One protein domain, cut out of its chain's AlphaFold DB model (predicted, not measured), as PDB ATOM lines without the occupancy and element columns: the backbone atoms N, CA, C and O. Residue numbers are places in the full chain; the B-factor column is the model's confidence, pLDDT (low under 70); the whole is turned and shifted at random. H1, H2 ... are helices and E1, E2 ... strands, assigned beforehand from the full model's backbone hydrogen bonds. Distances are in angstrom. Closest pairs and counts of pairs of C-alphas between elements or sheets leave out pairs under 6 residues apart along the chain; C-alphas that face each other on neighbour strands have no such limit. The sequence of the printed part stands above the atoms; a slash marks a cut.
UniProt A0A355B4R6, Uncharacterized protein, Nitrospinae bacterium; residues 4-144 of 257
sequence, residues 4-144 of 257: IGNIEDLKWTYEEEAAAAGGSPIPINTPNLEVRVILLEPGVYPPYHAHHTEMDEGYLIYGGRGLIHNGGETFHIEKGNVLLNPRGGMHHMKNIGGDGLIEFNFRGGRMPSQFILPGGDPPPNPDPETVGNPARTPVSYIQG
ATOM      1  N   ILE A   4      -0.351 -55.966  29.179       97.81
ATOM      2  CA  ILE A   4       0.269 -56.038  27.849       97.81
ATOM      3  C   ILE A   4       1.212 -57.241  27.731       97.81
ATOM      4  O   ILE A   4       1.254 -57.892  26.688       97.81
ATOM      5  N   GLY A   5       1.946 -57.559  28.799       97.62
ATOM      6  CA  GLY A   5       2.870 -58.694  28.856       97.62
ATOM      7  C   GLY A   5       4.177 -58.358  29.567       97.62
ATOM      8  O   GLY A   5       4.374 -57.230  30.020       97.62
ATOM      9  N   ASN A   6       5.073 -59.342  29.660       98.12
ATOM     10  CA  ASN A   6       6.372 -59.164  30.298       98.12
ATOM     11  C   ASN A   6       7.407 -58.605  29.316       98.12
ATOM     12  O   ASN A   6       7.491 -59.039  28.167       98.12
ATOM     13  N   ILE A   7       8.239 -57.674  29.774       97.12
ATOM     14  CA  ILE A   7       9.289 -57.033  28.978       97.12
ATOM     15  C   ILE A   7      10.248 -58.036  28.316       97.12
ATOM     16  O   ILE A   7      10.735 -57.776  27.216       97.12
ATOM     17  N   GLU A   8      10.485 -59.196  28.937       96.12
ATOM     18  CA  GLU A   8      11.333 -60.248  28.362       96.12
ATOM     19  C   GLU A   8      10.732 -60.887  27.103       96.12
ATOM     20  O   GLU A   8      11.485 -61.286  26.214       96.12
ATOM     21  N   ASP A   9       9.401 -60.928  27.008       96.81
ATOM     22  CA  ASP A   9       8.663 -61.442  25.850       96.81
ATOM     23  C   ASP A   9       8.363 -60.336  24.825       96.81
ATOM     24  O   ASP A   9       8.215 -60.602  23.633       96.81
ATOM     25  N   LEU A  10       8.267 -59.084  25.289       96.62
ATOM     26  CA  LEU A  10       7.952 -57.921  24.455       96.62
ATOM     27  C   LEU A  10       9.172 -57.340  23.734       96.62
ATOM     28  O   LEU A  10       9.001 -56.598  22.762       96.62
ATOM     29  N   LYS A  11      10.393 -57.627  24.205       96.00
ATOM     30  CA  LYS A  11      11.613 -57.099  23.589       96.00
ATOM     31  C   LYS A  11      11.763 -57.595  22.156       96.00
ATOM     32  O   LYS A  11      11.659 -58.783  21.861       96.00
ATOM     33  N   TRP A  12      12.077 -56.664  21.270       96.38
ATOM     34  CA  TRP A  12      12.331 -56.946  19.868       96.38
ATOM     35  C   TRP A  12      13.778 -56.616  19.520       96.38
ATOM     36  O   TRP A  12      14.239 -55.501  19.776       96.38
ATOM     37  N   THR A  13      14.496 -57.579  18.943       96.56
ATOM     38  CA  THR A  13      15.866 -57.365  18.465       96.56
ATOM     39  C   THR A  13      15.861 -56.400  17.292       96.56
ATOM     40  O   THR A  13      15.176 -56.630  16.299       96.56
ATOM     41  N   TYR A  14      16.633 -55.323  17.407       94.94
ATOM     42  CA  TYR A  14      16.738 -54.324  16.359       94.94
ATOM     43  C   TYR A  14      17.387 -54.900  15.103       94.94
ATOM     44  O   TYR A  14      18.531 -55.352  15.123       94.94
ATOM     45  N   GLU A  15      16.667 -54.780  13.993       89.81
ATOM     46  CA  GLU A  15      17.140 -55.098  12.653       89.81
ATOM     47  C   GLU A  15      16.923 -53.882  11.748       89.81
ATOM     48  O   GLU A  15      15.809 -53.370  11.641       89.81
ATOM     49  N   GLU A  16      17.984 -53.405  11.091       85.44
ATOM     50  CA  GLU A  16      17.968 -52.151  10.322       85.44
ATOM     51  C   GLU A  16      16.940 -52.165   9.182       85.44
ATOM     52  O   GLU A  16      16.160 -51.226   9.031       85.44
ATOM     53  N   GLU A  17      16.886 -53.257   8.414       84.25
ATOM     54  CA  GLU A  17      15.944 -53.402   7.299       84.25
ATOM     55  C   GLU A  17      14.487 -53.423   7.782       84.25
ATOM     56  O   GLU A  17      13.626 -52.765   7.193       84.25
ATOM     57  N   ALA A  18      14.204 -54.123   8.885       81.75
ATOM     58  CA  ALA A  18      12.866 -54.188   9.471       81.75
ATOM     59  C   ALA A  18      12.443 -52.838  10.076       81.75
ATOM     60  O   ALA A  18      11.313 -52.385   9.869       81.75
ATOM     61  N   ALA A  19      13.367 -52.156  10.760       78.94
ATOM     62  CA  ALA A  19      13.144 -50.814  11.282       78.94
ATOM     63  C   ALA A  19      12.819 -49.820  10.152       78.94
ATOM     64  O   ALA A  19      11.906 -49.007  10.297       78.94
ATOM     65  N   ALA A  20      13.494 -49.934   9.003       74.56
ATOM     66  CA  ALA A  20      13.238 -49.101   7.829       74.56
ATOM     67  C   ALA A  20      11.917 -49.434   7.100       74.56
ATOM     68  O   ALA A  20      11.310 -48.547   6.500       74.56
ATOM     69  N   ALA A  21      11.457 -50.691   7.140       67.69
ATOM     70  CA  ALA A  21      10.318 -51.183   6.353       67.69
ATOM     71  C   ALA A  21       8.931 -51.012   7.004       67.69
ATOM     72  O   ALA A  21       7.922 -51.375   6.397       67.69
ATOM     73  N   GLY A  22       8.844 -50.481   8.222       62.22
ATOM     74  CA  GLY A  22       7.562 -50.361   8.930       62.22
ATOM     75  C   GLY A  22       7.667 -50.223  10.446       62.22
ATOM     76  O   GLY A  22       6.658 -49.946  11.090       62.22
ATOM     77  N   GLY A  23       8.877 -50.343  10.999       72.44
ATOM     78  CA  GLY A  23       9.191 -50.006  12.386       72.44
ATOM     79  C   GLY A  23       9.231 -51.209  13.326       72.44
ATOM     80  O   GLY A  23       8.860 -52.325  12.974       72.44
ATOM     81  N   SER A  24       9.706 -50.971  14.549       85.06
ATOM     82  CA  SER A  24       9.681 -51.971  15.617       85.06
ATOM     83  C   SER A  24       8.253 -52.194  16.148       85.06
ATOM     84  O   SER A  24       7.384 -51.333  15.957       85.06
ATOM     85  N   PRO A  25       7.984 -53.320  16.832       91.62
ATOM     86  CA  PRO A  25       6.724 -53.529  17.538       91.62
ATOM     87  C   PRO A  25       6.414 -52.387  18.513       91.62
ATOM     88  O   PRO A  25       7.316 -51.844  19.155       91.62
ATOM     89  N   ILE A  26       5.129 -52.042  18.627       94.06
ATOM     90  CA  ILE A  26       4.627 -50.977  19.503       94.06
ATOM     91  C   ILE A  26       3.591 -51.581  20.461       94.06
ATOM     92  O   ILE A  26       2.399 -51.573  20.145       94.06
ATOM     93  N   PRO A  27       4.014 -52.182  21.590       95.19
ATOM     94  CA  PRO A  27       3.091 -52.844  22.511       95.19
ATOM     95  C   PRO A  27       1.960 -51.950  23.048       95.19
ATOM     96  O   PRO A  27       0.855 -52.443  23.257       95.19
ATOM     97  N   ILE A  28       2.209 -50.649  23.225       96.50
ATOM     98  CA  ILE A  28       1.174 -49.643  23.518       96.50
ATOM     99  C   ILE A  28       1.241 -48.592  22.419       96.50
ATOM    100  O   ILE A  28       2.282 -47.967  22.251       96.50
ATOM    101  N   ASN A  29       0.154 -48.425  21.668       95.25
ATOM    102  CA  ASN A  29       0.090 -47.544  20.503       95.25
ATOM    103  C   ASN A  29      -1.247 -46.798  20.472       95.25
ATOM    104  O   ASN A  29      -2.200 -47.233  19.815       95.25
ATOM    105  N   THR A  30      -1.332 -45.707  21.224       95.62
ATOM    106  CA  THR A  30      -2.504 -44.824  21.264       95.62
ATOM    107  C   THR A  30      -2.171 -43.482  20.603       95.62
ATOM    108  O   THR A  30      -1.007 -43.200  20.321       95.62
ATOM    109  N   PRO A  31      -3.164 -42.606  20.357       95.56
ATOM    110  CA  PRO A  31      -2.898 -41.244  19.892       95.56
ATOM    111  C   PRO A  31      -2.032 -40.393  20.838       95.56
ATOM    112  O   PRO A  31      -1.496 -39.383  20.382       95.56
ATOM    113  N   ASN A  32      -1.908 -40.792  22.113       95.75
ATOM    114  CA  ASN A  32      -1.286 -40.008  23.186       95.75
ATOM    115  C   ASN A  32      -0.042 -40.667  23.796       95.75
ATOM    116  O   ASN A  32       0.746 -39.986  24.456       95.75
ATOM    117  N   LEU A  33       0.116 -41.983  23.612       97.06
ATOM    118  CA  LEU A  33       1.163 -42.778  24.237       97.06
ATOM    119  C   LEU A  33       1.658 -43.885  23.294       97.06
ATOM    120  O   LEU A  33       0.890 -44.726  22.824       97.06
ATOM    121  N   GLU A  34       2.970 -43.910  23.069       96.62
ATOM    122  CA  GLU A  34       3.677 -45.018  22.423       96.62
ATOM    123  C   GLU A  34       4.687 -45.631  23.399       96.62
ATOM    124  O   GLU A  34       5.465 -44.910  24.026       96.62
ATOM    125  N   VAL A  35       4.736 -46.962  23.475       97.44
ATOM    126  CA  VAL A  35       5.786 -47.697  24.199       97.44
ATOM    127  C   VAL A  35       6.428 -48.722  23.282       97.44
ATOM    128  O   VAL A  35       5.741 -49.377  22.497       97.44
ATOM    129  N   ARG A  36       7.751 -48.868  23.385       95.50
ATOM    130  CA  ARG A  36       8.555 -49.858  22.659       95.50
ATOM    131  C   ARG A  36       9.569 -50.503  23.597       95.50
ATOM    132  O   ARG A  36      10.087 -49.860  24.507       95.50
ATOM    133  N   VAL A  37       9.894 -51.763  23.321       97.38
ATOM    134  CA  VAL A  37      10.968 -52.493  24.001       97.38
ATOM    135  C   VAL A  37      11.945 -52.974  22.939       97.38
ATOM    136  O   VAL A  37      11.642 -53.888  22.171       97.38
ATOM    137  N   ILE A  38      13.103 -52.327  22.856       96.62
ATOM    138  CA  ILE A  38      14.087 -52.563  21.798       96.62
ATOM    139  C   ILE A  38      15.331 -53.201  22.409       96.62
ATOM    140  O   ILE A  38      15.880 -52.715  23.394       96.62
ATOM    141  N   LEU A  39      15.784 -54.298  21.811       97.62
ATOM    142  CA  LEU A  39      17.038 -54.962  22.134       97.62
ATOM    143  C   LEU A  39      18.076 -54.615  21.061       97.62
ATOM    144  O   LEU A  39      17.938 -54.998  19.901       97.62
ATOM    145  N   LEU A  40      19.133 -53.912  21.456       97.62
ATOM    146  CA  LEU A  40      20.287 -53.628  20.610       97.62
ATOM    147  C   LEU A  40      21.385 -54.657  20.898       97.62
ATOM    148  O   LEU A  40      21.912 -54.712  22.011       97.62
ATOM    149  N   GLU A  41      21.753 -55.456  19.899       97.88
ATOM    150  CA  GLU A  41      22.899 -56.374  19.983       97.88
ATOM    151  C   GLU A  41      24.236 -55.608  20.095       97.88
ATOM    152  O   GLU A  41      24.291 -54.410  19.787       97.88
ATOM    153  N   PRO A  42      25.334 -56.248  20.539       97.25
ATOM    154  CA  PRO A  42      26.637 -55.601  20.664       97.25
ATOM    155  C   PRO A  42      27.058 -54.830  19.407       97.25
ATOM    156  O   PRO A  42      27.116 -55.370  18.303       97.25
ATOM    157  N   GLY A  43      27.377 -53.546  19.577       94.44
ATOM    158  CA  GLY A  43      27.800 -52.659  18.493       94.44
ATOM    159  C   GLY A  43      26.673 -52.073  17.639       94.44
ATOM    160  O   GLY A  43      26.964 -51.172  16.848       94.44
ATOM    161  N   VAL A  44      25.424 -52.519  17.809       94.38
ATOM    162  CA  VAL A  44      24.251 -52.008  17.081       94.38
ATOM    163  C   VAL A  44      23.824 -50.643  17.624       94.38
ATOM    164  O   VAL A  44      23.920 -50.369  18.824       94.38
ATOM    165  N   TYR A  45      23.361 -49.780  16.718       91.75
ATOM    166  CA  TYR A  45      22.771 -48.482  17.025       91.75
ATOM    167  C   TYR A  45      21.712 -48.109  15.976       91.75
ATOM    168  O   TYR A  45      21.981 -48.252  14.780       91.75
ATOM    169  N   PRO A  46      20.525 -47.629  16.385       90.81
ATOM    170  CA  PRO A  46      19.550 -47.047  15.470       90.81
ATOM    171  C   PRO A  46      20.090 -45.777  14.786       90.81
ATOM    172  O   PRO A  46      21.056 -45.173  15.272       90.81
ATOM    173  N   PRO A  47      19.479 -45.333  13.671       90.62
ATOM    174  CA  PRO A  47      19.895 -44.113  12.989       90.62
ATOM    175  C   PRO A  47      19.804 -42.896  13.911       90.62
ATOM    176  O   PRO A  47      18.957 -42.822  14.798       90.62
ATOM    177  N   TYR A  48      20.654 -41.903  13.656       93.12
ATOM    178  CA  TYR A  48      20.527 -40.589  14.277       93.12
ATOM    179  C   TYR A  48      19.255 -39.910  13.777       93.12
ATOM    180  O   TYR A  48      19.098 -39.719  12.569       93.12
ATOM    181  N   HIS A  49      18.346 -39.583  14.687       93.25
ATOM    182  CA  HIS A  49      17.039 -39.047  14.332       93.25
ATOM    183  C   HIS A  49      16.514 -38.097  15.403       93.25
ATOM    184  O   HIS A  49      17.012 -38.045  16.524       93.25
ATOM    185  N   ALA A  50      15.491 -37.341  15.031       94.81
ATOM    186  CA  ALA A  50      14.641 -36.596  15.938       94.81
ATOM    187  C   ALA A  50      13.186 -37.030  15.749       94.81
ATOM    188  O   ALA A  50      12.838 -37.741  14.803       94.81
ATOM    189  N   HIS A  51      12.335 -36.522  16.627       94.31
ATOM    190  CA  HIS A  51      10.886 -36.583  16.504       94.31
ATOM    191  C   HIS A  51      10.301 -35.178  16.371       94.31
ATOM    192  O   HIS A  51      10.991 -34.177  16.572       94.31
ATOM    193  N   HIS A  52       9.021 -35.070  16.021       95.19
ATOM    194  CA  HIS A  52       8.359 -33.769  15.993       95.19
ATOM    195  C   HIS A  52       8.211 -33.171  17.404       95.19
ATOM    196  O   HIS A  52       8.245 -33.875  18.407       95.19
ATOM    197  N   THR A  53       7.961 -31.867  17.506       95.88
ATOM    198  CA  THR A  53       7.948 -31.151  18.798       95.88
ATOM    199  C   THR A  53       6.656 -31.287  19.610       95.88
ATOM    200  O   THR A  53       6.579 -30.766  20.716       95.88
ATOM    201  N   GLU A  54       5.636 -31.954  19.067       96.31
ATOM    202  CA  GLU A  54       4.346 -32.209  19.733       96.31
ATOM    203  C   GLU A  54       4.339 -33.533  20.522       96.31
ATOM    204  O   GLU A  54       3.302 -34.172  20.646       96.31
ATOM    205  N   MET A  55       5.503 -33.980  20.993       96.25
ATOM    206  CA  MET A  55       5.670 -35.140  21.870       96.25
ATOM    207  C   MET A  55       6.945 -34.985  22.706       96.25
ATOM    208  O   MET A  55       7.832 -34.204  22.349       96.25
ATOM    209  N   ASP A  56       7.018 -35.723  23.806       97.50
ATOM    210  CA  ASP A  56       8.212 -35.921  24.626       97.50
ATOM    211  C   ASP A  56       8.581 -37.413  24.621       97.50
ATOM    212  O   ASP A  56       7.711 -38.281  24.531       97.50
ATOM    213  N   GLU A  57       9.873 -37.720  24.736       97.06
ATOM    214  CA  GLU A  57      10.396 -39.089  24.703       97.06
ATOM    215  C   GLU A  57      11.305 -39.360  25.898       97.06
ATOM    216  O   GLU A  57      12.281 -38.642  26.132       97.06
ATOM    217  N   GLY A  58      10.993 -40.426  26.628       96.88
ATOM    218  CA  GLY A  58      11.797 -40.932  27.724       96.88
ATOM    219  C   GLY A  58      12.289 -42.356  27.484       96.88
ATOM    220  O   GLY A  58      11.740 -43.115  26.681       96.88
ATOM    221  N   TYR A  59      13.331 -42.721  28.230       96.94
ATOM    222  CA  TYR A  59      13.847 -44.086  28.258       96.94
ATOM    223  C   TYR A  59      14.127 -44.544  29.679       96.94
ATOM    224  O   TYR A  59      14.610 -43.776  30.515       96.94
ATOM    225  N   LEU A  60      13.907 -45.833  29.911       97.38
ATOM    226  CA  LEU A  60      14.570 -46.599  30.953       97.38
ATOM    227  C   LEU A  60      15.530 -47.573  30.271       97.38
ATOM    228  O   LEU A  60      15.129 -48.383  29.433       97.38
ATOM    229  N   ILE A  61      16.800 -47.537  30.658       97.19
ATOM    230  CA  ILE A  61      17.752 -48.568  30.245       97.19
ATOM    231  C   ILE A  61      17.524 -49.782  31.131       97.19
ATOM    232  O   ILE A  61      17.964 -49.824  32.280       97.19
ATOM    233  N   TYR A  62      16.787 -50.767  30.631       97.12
ATOM    234  CA  TYR A  62      16.374 -51.917  31.433       97.12
ATOM    235  C   TYR A  62      17.516 -52.926  31.642       97.12
ATOM    236  O   TYR A  62      17.611 -53.581  32.686       97.12
ATOM    237  N   GLY A  63      18.440 -53.012  30.683       96.25
ATOM    238  CA  GLY A  63      19.596 -53.905  30.737       96.25
ATOM    239  C   GLY A  63      20.722 -53.470  29.808       96.25
ATOM    240  O   GLY A  63      20.482 -52.757  28.842       96.25
ATOM    241  N   GLY A  64      21.946 -53.912  30.098       96.69
ATOM    242  CA  GLY A  64      23.132 -53.608  29.296       96.69
ATOM    243  C   GLY A  64      23.749 -52.235  29.571       96.69
ATOM    244  O   GLY A  64      23.462 -51.582  30.580       96.69
ATOM    245  N   ARG A  65      24.654 -51.828  28.675       95.50
ATOM    246  CA  ARG A  65      25.323 -50.522  28.696       95.50
ATOM    247  C   ARG A  65      25.547 -49.995  27.284       95.50
ATOM    248  O   ARG A  65      25.768 -50.765  26.349       95.50
ATOM    249  N   GLY A  66      25.547 -48.681  27.143       94.88
ATOM    250  CA  GLY A  66      25.609 -48.012  25.855       94.88
ATOM    251  C   GLY A  66      26.266 -46.644  25.914       94.88
ATOM    252  O   GLY A  66      26.659 -46.160  26.975       94.88
ATOM    253  N   LEU A  67      26.331 -46.016  24.750       94.06
ATOM    254  CA  LEU A  67      26.466 -44.574  24.620       94.06
ATOM    255  C   LEU A  67      25.151 -44.008  24.100       94.06
ATOM    256  O   LEU A  67      24.592 -44.554  23.151       94.06
ATOM    257  N   ILE A  68      24.693 -42.899  24.670       92.88
ATOM    258  CA  ILE A  68      23.659 -42.064  24.060       92.88
ATOM    259  C   ILE A  68      24.305 -40.774  23.570       92.88
ATOM    260  O   ILE A  68      25.039 -40.129  24.320       92.88
ATOM    261  N   HIS A  69      24.053 -40.410  22.317       91.56
ATOM    262  CA  HIS A  69      24.328 -39.063  21.829       91.56
ATOM    263  C   HIS A  69      23.020 -38.284  21.851       91.56
ATOM    264  O   HIS A  69      22.045 -38.722  21.247       91.56
ATOM    265  N   ASN A  70      22.989 -37.159  22.558       88.12
ATOM    266  CA  ASN A  70      21.794 -36.344  22.725       88.12
ATOM    267  C   ASN A  70      22.179 -34.878  22.927       88.12
ATOM    268  O   ASN A  70      23.078 -34.567  23.708       88.12
ATOM    269  N   GLY A  71      21.522 -33.971  22.206       78.50
ATOM    270  CA  GLY A  71      21.758 -32.533  22.360       78.50
ATOM    271  C   GLY A  71      23.200 -32.090  22.066       78.50
ATOM    272  O   GLY A  71      23.651 -31.096  22.624       78.50
ATOM    273  N   GLY A  72      23.923 -32.820  21.207       81.56
ATOM    274  CA  GLY A  72      25.313 -32.527  20.834       81.56
ATOM    275  C   GLY A  72      26.371 -33.107  21.777       81.56
ATOM    276  O   GLY A  72      27.564 -32.948  21.519       81.56
ATOM    277  N   GLU A  73      25.963 -33.812  22.828       86.00
ATOM    278  CA  GLU A  73      26.857 -34.446  23.792       86.00
ATOM    279  C   GLU A  73      26.681 -35.967  23.769       86.00
ATOM    280  O   GLU A  73      25.608 -36.476  23.446       86.00
ATOM    281  N   THR A  74      27.739 -36.706  24.109       89.75
ATOM    282  CA  THR A  74      27.683 -38.167  24.238       89.75
ATOM    283  C   THR A  74      27.994 -38.574  25.665       89.75
ATOM    284  O   THR A  74      28.964 -38.097  26.251       89.75
ATOM    285  N   PHE A  75      27.198 -39.497  26.197       88.44
ATOM    286  CA  PHE A  75      27.323 -39.988  27.563       88.44
ATOM    287  C   PHE A  75      27.218 -41.505  27.599       88.44
ATOM    288  O   PHE A  75      26.522 -42.109  26.783       88.44
ATOM    289  N   HIS A  76      27.878 -42.114  28.581       92.12
ATOM    290  CA  HIS A  76      27.603 -43.503  28.931       92.12
ATOM    291  C   HIS A  76      26.205 -43.630  29.525       92.12
ATOM    292  O   HIS A  76      25.721 -42.729  30.203       92.12
ATOM    293  N   ILE A  77      25.586 -44.773  29.278       93.50
ATOM    294  CA  ILE A  77      24.340 -45.195  29.902       93.50
ATOM    295  C   ILE A  77      24.471 -46.655  30.320       93.50
ATOM    296  O   ILE A  77      25.149 -47.452  29.668       93.50
ATOM    297  N   GLU A  78      23.815 -47.014  31.406       94.00
ATOM    298  CA  GLU A  78      23.800 -48.359  31.960       94.00
ATOM    299  C   GLU A  78      22.431 -48.682  32.549       94.00
ATOM    300  O   GLU A  78      21.571 -47.808  32.700       94.00
ATOM    301  N   LYS A  79      22.233 -49.958  32.884       94.19
ATOM    302  CA  LYS A  79      21.018 -50.443  33.535       94.19
ATOM    303  C   LYS A  79      20.555 -49.514  34.668       94.19
ATOM    304  O   LYS A  79      21.304 -49.165  35.580       94.19
ATOM    305  N   GLY A  80      19.275 -49.177  34.619       92.56
ATOM    306  CA  GLY A  80      18.592 -48.299  35.551       92.56
ATOM    307  C   GLY A  80      18.633 -46.828  35.153       92.56
ATOM    308  O   GLY A  80      17.845 -46.070  35.704       92.56
ATOM    309  N   ASN A  81      19.479 -46.384  34.214       93.88
ATOM    310  CA  ASN A  81      19.448 -44.981  33.809       93.88
ATOM    311  C   ASN A  81      18.084 -44.593  33.222       93.88
ATOM    312  O   ASN A  81      17.526 -45.309  32.391       93.88
ATOM    313  N   VAL A  82      17.586 -43.439  33.667       94.50
ATOM    314  CA  VAL A  82      16.347 -42.814  33.203       94.50
ATOM    315  C   VAL A  82      16.704 -41.558  32.431       94.50
ATOM    316  O   VAL A  82      17.457 -40.714  32.927       94.50
ATOM    317  N   LEU A  83      16.166 -41.435  31.225       94.56
ATOM    318  CA  LEU A  83      16.483 -40.358  30.300       94.56
ATOM    319  C   LEU A  83      15.215 -39.647  29.832       94.56
ATOM    320  O   LEU A  83      14.159 -40.267  29.730       94.56
ATOM    321  N   LEU A  84      15.354 -38.359  29.529       94.88
ATOM    322  CA  LEU A  84      14.352 -37.529  28.867       94.88
ATOM    323  C   LEU A  84      15.039 -36.769  27.733       94.88
ATOM    324  O   LEU A  84      15.962 -35.982  27.972       94.88
ATOM    325  N   ASN A  85      14.595 -37.008  26.504       94.25
ATOM    326  CA  ASN A  85      15.100 -36.301  25.339       94.25
ATOM    327  C   ASN A  85      14.532 -34.878  25.264       94.25
ATOM    328  O   ASN A  85      13.366 -34.653  25.593       94.25
ATOM    329  N   PRO A  86      15.307 -33.906  24.758       91.81
ATOM    330  CA  PRO A  86      14.754 -32.630  24.331       91.81
ATOM    331  C   PRO A  86      13.751 -32.844  23.202       91.81
ATOM    332  O   PRO A  86      14.037 -33.573  22.250       91.81
ATOM    333  N   ARG A  87      12.613 -32.148  23.242       93.94
ATOM    334  CA  ARG A  87      11.661 -32.156  22.121       93.94
ATOM    335  C   ARG A  87      12.339 -31.703  20.838       93.94
ATOM    336  O   ARG A  87      12.986 -30.656  20.811       93.94
ATOM    337  N   GLY A  88      12.182 -32.484  19.772       92.69
ATOM    338  CA  GLY A  88      12.862 -32.222  18.501       92.69
ATOM    339  C   GLY A  88      14.384 -32.378  18.542       92.69
ATOM    340  O   GLY A  88      15.050 -32.084  17.550       92.69
ATOM    341  N   GLY A  89      14.946 -32.823  19.667       92.81
ATOM    342  CA  GLY A  89      16.367 -33.072  19.832       92.81
ATOM    343  C   GLY A  89      16.794 -34.309  19.057       92.81
ATOM    344  O   GLY A  89      16.194 -35.376  19.179       92.81
ATOM    345  N   MET A  90      17.852 -34.161  18.265       93.94
ATOM    346  CA  MET A  90      18.453 -35.283  17.560       93.94
ATOM    347  C   MET A  90      19.236 -36.170  18.529       93.94
ATOM    348  O   MET A  90      20.050 -35.672  19.318       93.94
ATOM    349  N   HIS A  91      19.030 -37.478  18.427       94.00
ATOM    350  CA  HIS A  91      19.641 -38.458  19.308       94.00
ATOM    351  C   HIS A  91      19.874 -39.813  18.617       94.00
ATOM    352  O   HIS A  91      19.317 -40.115  17.561       94.00
ATOM    353  N   HIS A  92      20.753 -40.623  19.208       93.44
ATOM    354  CA  HIS A  92      20.871 -42.060  18.943       93.44
ATOM    355  C   HIS A  92      21.449 -42.774  20.163       93.44
ATOM    356  O   HIS A  92      22.048 -42.145  21.040       93.44
ATOM    357  N   MET A  93      21.340 -44.099  20.175       93.94
ATOM    358  CA  MET A  93      21.896 -44.955  21.214       93.94
ATOM    359  C   MET A  93      22.705 -46.088  20.593       93.94
ATOM    360  O   MET A  93      22.254 -46.714  19.641       93.94
ATOM    361  N   LYS A  94      23.887 -46.374  21.141       95.06
ATOM    362  CA  LYS A  94      24.750 -47.474  20.707       95.06
ATOM    363  C   LYS A  94      25.034 -48.435  21.841       95.06
ATOM    364  O   LYS A  94      25.494 -48.009  22.897       95.06
ATOM    365  N   ASN A  95      24.878 -49.732  21.589       97.25
ATOM    366  CA  ASN A  95      25.373 -50.757  22.500       97.25
ATOM    367  C   ASN A  95      26.909 -50.854  22.427       97.25
ATOM    368  O   ASN A  95      27.482 -51.106  21.364       97.25
ATOM    369  N   ILE A  96      27.575 -50.669  23.570       96.25
ATOM    370  CA  ILE A  96      29.038 -50.797  23.724       96.25
ATOM    371  C   ILE A  96      29.437 -51.975  24.630       96.25
ATOM    372  O   ILE A  96      30.615 -52.168  24.946       96.25
ATOM    373  N   GLY A  97      28.451 -52.710  25.140       95.00
ATOM    374  CA  GLY A  97      28.626 -53.909  25.944       95.00
ATOM    375  C   GLY A  97      28.885 -55.158  25.104       95.00
ATOM    376  O   GLY A  97      28.818 -55.135  23.877       95.00
ATOM    377  N   GLY A  98      29.204 -56.254  25.798       96.69
ATOM    378  CA  GLY A  98      29.243 -57.597  25.209       96.69
ATOM    379  C   GLY A  98      27.892 -58.320  25.253       96.69
ATOM    380  O   GLY A  98      27.720 -59.300  24.540       96.69
ATOM    381  N   ASP A  99      26.952 -57.815  26.055       96.56
ATOM    382  CA  ASP A  99      25.575 -58.295  26.160       96.56
ATOM    383  C   ASP A  99      24.614 -57.314  25.474       96.56
ATOM    384  O   ASP A  99      24.984 -56.178  25.164       96.56
ATOM    385  N   GLY A 100      23.363 -57.728  25.287       97.69
ATOM    386  CA  GLY A 100      22.301 -56.879  24.754       97.69
ATOM    387  C   GLY A 100      21.993 -55.643  25.610       97.69
ATOM    388  O   GLY A 100      21.928 -55.719  26.839       97.69
ATOM    389  N   LEU A 101      21.764 -54.508  24.948       98.25
ATOM    390  CA  LEU A 101      21.255 -53.271  25.546       98.25
ATOM    391  C   LEU A 101      19.738 -53.219  25.340       98.25
ATOM    392  O   LEU A 101      19.277 -53.217  24.201       98.25
ATOM    393  N   ILE A 102      18.975 -53.212  26.434       97.94
ATOM    394  CA  ILE A 102      17.506 -53.201  26.409       97.94
ATOM    395  C   ILE A 102      17.023 -51.783  26.696       97.94
ATOM    396  O   ILE A 102      17.125 -51.287  27.822       97.94
ATOM    397  N   GLU A 103      16.483 -51.158  25.665       96.44
ATOM    398  CA  GLU A 103      15.861 -49.845  25.684       96.44
ATOM    399  C   GLU A 103      14.350 -50.005  25.909       96.44
ATOM    400  O   GLU A 103      13.633 -50.522  25.048       96.44
ATOM    401  N   PHE A 104      13.858 -49.562  27.069       97.94
ATOM    402  CA  PHE A 104      12.430 -49.370  27.311       97.94
ATOM    403  C   PHE A 104      12.090 -47.915  26.995       97.94
ATOM    404  O   PHE A 104      12.428 -47.008  27.757       97.94
ATOM    405  N   ASN A 105      11.473 -47.697  25.842       96.50
ATOM    406  CA  ASN A 105      11.180 -46.384  25.291       96.50
ATOM    407  C   ASN A 105       9.701 -46.055  25.474       96.50
ATOM    408  O   ASN A 105       8.844 -46.872  25.141       96.50
ATOM    409  N   PHE A 106       9.410 -44.858  25.970       98.00
ATOM    410  CA  PHE A 106       8.049 -44.395  26.212       98.00
ATOM    411  C   PHE A 106       7.913 -42.936  25.779       98.00
ATOM    412  O   PHE A 106       8.761 -42.093  26.081       98.00
ATOM    413  N   ARG A 107       6.856 -42.638  25.025       97.44
ATOM    414  CA  ARG A 107       6.642 -41.334  24.393       97.44
ATOM    415  C   ARG A 107       5.234 -40.854  24.662       97.44
ATOM    416  O   ARG A 107       4.292 -41.590  24.392       97.44
ATOM    417  N   GLY A 108       5.103 -39.623  25.135       97.38
ATOM    418  CA  GLY A 108       3.816 -38.984  25.383       97.38
ATOM    419  C   GLY A 108       3.591 -37.801  24.450       97.38
ATOM    420  O   GLY A 108       4.548 -37.141  24.047       97.38
ATOM    421  N   GLY A 109       2.336 -37.523  24.106       95.94
ATOM    422  CA  GLY A 109       1.943 -36.447  23.190       95.94
ATOM    423  C   GLY A 109       1.383 -36.995  21.885       95.94
ATOM    424  O   GLY A 109       0.940 -38.135  21.829       95.94
ATOM    425  N   ARG A 110       1.385 -36.195  20.818       95.25
ATOM    426  CA  ARG A 110       0.776 -36.597  19.549       95.25
ATOM    427  C   ARG A 110       1.556 -37.745  18.909       95.25
ATOM    428  O   ARG A 110       2.734 -37.594  18.600       95.25
ATOM    429  N   MET A 111       0.869 -38.846  18.639       94.94
ATOM    430  CA  MET A 111       1.386 -39.988  17.881       94.94
ATOM    431  C   MET A 111       0.810 -40.010  16.447       94.94
ATOM    432  O   MET A 111      -0.255 -39.431  16.203       94.94
ATOM    433  N   PRO A 112       1.475 -40.655  15.466       91.75
ATOM    434  CA  PRO A 112       2.724 -41.404  15.593       91.75
ATOM    435  C   PRO A 112       3.957 -40.504  15.697       91.75
ATOM    436  O   PRO A 112       4.028 -39.457  15.056       91.75
ATOM    437  N   SER A 113       4.958 -40.962  16.450       88.31
ATOM    438  CA  SER A 113       6.183 -40.200  16.739       88.31
ATOM    439  C   SER A 113       7.046 -39.903  15.502       88.31
ATOM    440  O   SER A 113       7.527 -38.780  15.365       88.31
ATOM    441  N   GLN A 114       7.199 -40.896  14.611       86.44
ATOM    442  CA  GLN A 114       7.964 -40.903  13.345       86.44
ATOM    443  C   GLN A 114       9.422 -40.404  13.421       86.44
ATOM    444  O   GLN A 114       9.778 -39.505  14.173       86.44
ATOM    445  N   PHE A 115      10.306 -40.971  12.600       90.31
ATOM    446  CA  PHE A 115      11.692 -40.502  12.526       90.31
ATOM    447  C   PHE A 115      11.824 -39.310  11.580       90.31
ATOM    448  O   PHE A 115      11.384 -39.352  10.431       90.31
ATOM    449  N   ILE A 116      12.507 -38.272  12.054       92.88
ATOM    450  CA  ILE A 116      12.991 -37.150  11.256       92.88
ATOM    451  C   ILE A 116      14.509 -37.292  11.166       92.88
ATOM    452  O   ILE A 116      15.218 -37.111  12.156       92.88
ATOM    453  N   LEU A 117      15.009 -37.643   9.983       92.25
ATOM    454  CA  LEU A 117      16.442 -37.811   9.739       92.25
ATOM    455  C   LEU A 117      17.145 -36.451   9.563       92.25
ATOM    456  O   LEU A 117      16.525 -35.493   9.087       92.25
ATOM    457  N   PRO A 118      18.436 -36.339   9.925       91.31
ATOM    458  CA  PRO A 118      19.214 -35.121   9.721       91.31
ATOM    459  C   PRO A 118      19.404 -34.809   8.228       91.31
ATOM    460  O   PRO A 118      19.467 -35.698   7.384       91.31
ATOM    461  N   GLY A 119      19.582 -33.527   7.898       87.94
ATOM    462  CA  GLY A 119      19.910 -33.069   6.537       87.94
ATOM    463  C   GLY A 119      21.370 -33.295   6.110       87.94
ATOM    464  O   GLY A 119      21.831 -32.640   5.178       87.94
ATOM    465  N   GLY A 120      22.110 -34.158   6.805       87.94
ATOM    466  CA  GLY A 120      23.530 -34.430   6.591       87.94
ATOM    467  C   GLY A 120      23.978 -35.670   7.359       87.94
ATOM    468  O   GLY A 120      23.152 -36.361   7.955       87.94
ATOM    469  N   ASP A 121      25.283 -35.941   7.349       88.62
ATOM    470  CA  ASP A 121      25.824 -37.116   8.027       88.62
ATOM    471  C   ASP A 121      25.618 -37.025   9.548       88.62
ATOM    472  O   ASP A 121      25.775 -35.946  10.136       88.62
ATOM    473  N   PRO A 122      25.275 -38.143  10.209       87.50
ATOM    474  CA  PRO A 122      25.205 -38.183  11.658       87.50
ATOM    475  C   PRO A 122      26.584 -37.907  12.276       87.50
ATOM    476  O   PRO A 122      27.615 -38.188  11.651       87.50
ATOM    477  N   PRO A 123      26.638 -37.400  13.520       86.44
ATOM    478  CA  PRO A 123      27.900 -37.292  14.233       86.44
ATOM    479  C   PRO A 123      28.548 -38.680  14.342       86.44
ATOM    480  O   PRO A 123      27.843 -39.679  14.534       86.44
ATOM    481  N   PRO A 124      29.884 -38.774  14.219       84.88
ATOM    482  CA  PRO A 124      30.564 -40.046  14.368       84.88
ATOM    483  C   PRO A 124      30.358 -40.572  15.789       84.88
ATOM    484  O   PRO A 124      30.438 -39.820  16.759       84.88
ATOM    485  N   ASN A 125      30.147 -41.881  15.914       82.38
ATOM    486  CA  ASN A 125      30.150 -42.538  17.214       82.38
ATOM    487  C   ASN A 125      31.549 -42.406  17.841       82.38
ATOM    488  O   ASN A 125      32.510 -42.905  17.244       82.38
ATOM    489  N   PRO A 126      31.695 -41.763  19.012       86.00
ATOM    490  CA  PRO A 126      32.999 -41.628  19.649       86.00
ATOM    491  C   PRO A 126      33.509 -42.979  20.166       86.00
ATOM    492  O   PRO A 126      32.743 -43.928  20.354       86.00
ATOM    493  N   ASP A 127      34.817 -43.054  20.421       88.38
ATOM    494  CA  ASP A 127      35.412 -44.176  21.149       88.38
ATOM    495  C   ASP A 127      34.884 -44.161  22.599       88.38
ATOM    496  O   ASP A 127      35.090 -43.156  23.292       88.38
ATOM    497  N   PRO A 128      34.221 -45.232  23.082       87.31
ATOM    498  CA  PRO A 128      33.671 -45.271  24.434       87.31
ATOM    499  C   PRO A 128      34.692 -45.000  25.542       87.31
ATOM    500  O   PRO A 128      34.315 -44.439  26.571       87.31
ATOM    501  N   GLU A 129      35.969 -45.330  25.327       87.44
ATOM    502  CA  GLU A 129      37.052 -45.091  26.295       87.44
ATOM    503  C   GLU A 129      37.404 -43.599  26.436       87.44
ATOM    504  O   GLU A 129      38.028 -43.181  27.410       87.44
ATOM    505  N   THR A 130      36.991 -42.776  25.469       86.25
ATOM    506  CA  THR A 130      37.250 -41.326  25.454       86.25
ATOM    507  C   THR A 130      36.083 -40.498  25.995       86.25
ATOM    508  O   THR A 130      36.245 -39.305  26.258       86.25
ATOM    509  N   VAL A 131      34.911 -41.114  26.179       87.00
ATOM    510  CA  VAL A 131      33.696 -40.439  26.644       87.00
ATOM    511  C   VAL A 131      33.652 -40.422  28.171       87.00
ATOM    512  O   VAL A 131      33.694 -41.466  28.820       87.00
ATOM    513  N   GLY A 132      33.524 -39.230  28.760       77.62
ATOM    514  CA  GLY A 132      33.275 -39.080  30.194       77.62
ATOM    515  C   GLY A 132      31.908 -39.645  30.600       77.62
ATOM    516  O   GLY A 132      30.955 -39.604  29.827       77.62
ATOM    517  N   ASN A 133      31.787 -40.163  31.825       69.44
ATOM    518  CA  ASN A 133      30.545 -40.765  32.315       69.44
ATOM    519  C   ASN A 133      29.882 -39.896  33.402       69.44
ATOM    520  O   ASN A 133      30.146 -40.104  34.589       69.44
ATOM    521  N   PRO A 134      29.012 -38.936  33.037       65.06
ATOM    522  CA  PRO A 134      28.219 -38.208  34.015       65.06
ATOM    523  C   PRO A 134      26.969 -38.977  34.461       65.06
ATOM    524  O   PRO A 134      26.224 -38.436  35.260       65.06
ATOM    525  N   ALA A 135      26.724 -40.224  34.027       57.75
ATOM    526  CA  ALA A 135      25.457 -40.947  34.235       57.75
ATOM    527  C   ALA A 135      25.093 -41.253  35.701       57.75
ATOM    528  O   ALA A 135      24.036 -41.820  35.979       57.75
ATOM    529  N   ARG A 136      25.958 -40.868  36.647       55.81
ATOM    530  CA  ARG A 136      25.719 -40.910  38.099       55.81
ATOM    531  C   ARG A 136      25.337 -39.555  38.700       55.81
ATOM    532  O   ARG A 136      25.151 -39.446  39.907       55.81
ATOM    533  N   THR A 137      25.257 -38.504  37.893       59.25
ATOM    534  CA  THR A 137      24.808 -37.166  38.285       59.25
ATOM    535  C   THR A 137      23.770 -36.706  37.270       59.25
ATOM    536  O   THR A 137      24.008 -36.862  36.074       59.25
ATOM    537  N   PRO A 138      22.626 -36.151  37.699       63.81
ATOM    538  CA  PRO A 138      21.674 -35.608  36.752       63.81
ATOM    539  C   PRO A 138      22.351 -34.572  35.852       63.81
ATOM    540  O   PRO A 138      22.922 -33.590  36.331       63.81
ATOM    541  N   VAL A 139      22.304 -34.823  34.552       71.12
ATOM    542  CA  VAL A 139      22.570 -33.827  33.512       71.12
ATOM    543  C   VAL A 139      21.246 -33.548  32.817       71.12
ATOM    544  O   VAL A 139      20.285 -34.283  33.031       71.12
ATOM    545  N   SER A 140      21.170 -32.513  31.982       77.00
ATOM    546  CA  SER A 140      19.907 -32.048  31.387       77.00
ATOM    547  C   SER A 140      19.021 -33.163  30.804       77.00
ATOM    548  O   SER A 140      17.801 -33.038  30.838       77.00
ATOM    549  N   TYR A 141      19.620 -34.258  30.318       85.81
ATOM    550  CA  TYR A 141      18.920 -35.376  29.676       85.81
ATOM    551  C   TYR A 141      18.885 -36.669  30.506       85.81
ATOM    552  O   TYR A 141      18.005 -37.497  30.286       85.81
ATOM    553  N   ILE A 142      19.800 -36.860  31.465       87.50
ATOM    554  CA  ILE A 142      19.824 -38.044  32.342       87.50
ATOM    555  C   ILE A 142      19.220 -37.638  33.679       87.50
ATOM    556  O   ILE A 142      19.822 -36.885  34.437       87.50
ATOM    557  N   GLN A 143      18.045 -38.171  33.981       89.62
ATOM    558  CA  GLN A 143      17.269 -37.811  35.170       89.62
ATOM    559  C   GLN A 143      17.782 -38.531  36.427       89.62
ATOM    560  O   GLN A 143      17.527 -38.113  37.556       89.62
ATOM    561  N   GLY A 144      18.557 -39.600  36.235       88.25
ATOM    562  CA  GLY A 144      19.259 -40.341  37.276       88.25
ATOM    563  C   GLY A 144      19.188 -41.842  37.020       88.25
ATOM    564  O   GLY A 144      19.110 -42.278  35.871       88.25
TER     565      GLY A 144
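Overview. This is residues 4 to 144 of the 257 residues of an uncharacterized protein of Nitrospinae bacterium (UniProt A0A355B4R6). Two antiparallel sheets are packed partly face to face as a sandwich, a larger, twisted one of order E2, E8, E3, E6, E9 and a smaller one of order E5, E4, E7. The segment with E1, H1 and H2 lies at the E2 side of the larger sheet, and the long stretch of residues 110 to 141 runs round the outside before E9 joins that sheet's other edge. The 141 printed residues, with under half in named elements, hold two helices and nine strands in the order E1, H1, H2, E2 to E9, and the class is mostly strand. The whole is compact, with a radius of gyration of the C-alphas of 14.1 A and spans of 39 by 33 by 30 A.

Along the chain. E1, residues 4 to 6, begins at C-alpha 4 (0.269, -56.038, 27.849). H1 is residues 7 to 10 and H2 residues 16 to 21. E2, residues 33 to 40, is 22.3 A long, and E3, residues 55 to 63, is 25.0 A. E4 is residues 65 to 70, E5 residues 73 to 78, E6 residues 81 to 84 and E7 residues 91 to 95. E8, residues 101 to 109, is 25.7 A long. E9, residues 142 to 144, ends at C-alpha 144 (19.259, -40.341, 37.276).

Arrangement. E1 pairs with no named strand. H1 is on the larger sheet at a height of 8.6 A, over none of its strands, but only just: dropped onto the local plane, 2 of its 4 C-alphas fall on E2 and 2 on E8. H2 is on neither sheet. Every O i to N i+4 pair of H2 is within hydrogen-bond range; H1 is too short for such a pair. Residues 12 to 13 pair in parallel with residues 38 to 39 of E2. Within hydrogen-bond range are N 36 and O 105 of E2 and E8, 2.9 A, N 58 and O 106 of E3 and E8, 2.8 A, N 59 and O 83 of E3 and E6, 3.0 A, and N 143 and O 82 of E9 and E6, 2.8 A. E4 and E5 form a hairpin, with N 68 and O 75 at 2.9 A; N 67 and O 94 of E4 and E7 are at 2.8 A. Across the sandwich, two sheets face to face, the strands of one sheet stand at 34 degrees to those of the other. The closest C-alphas of E4 and E8, those of Arg 65 and Leu 101, are 5.8 A apart.

Size, cuts and confidence. The C-alphas farthest apart, those of Pro 31 and Glu 129, are 40.6 A apart. The printed part has no cut. The links H2 to E2, E2 to E3 and E8 to E9 are long. The mean pLDDT of the printed part is 90.7, with residues 21 to 22 and 133 to 138 under 70.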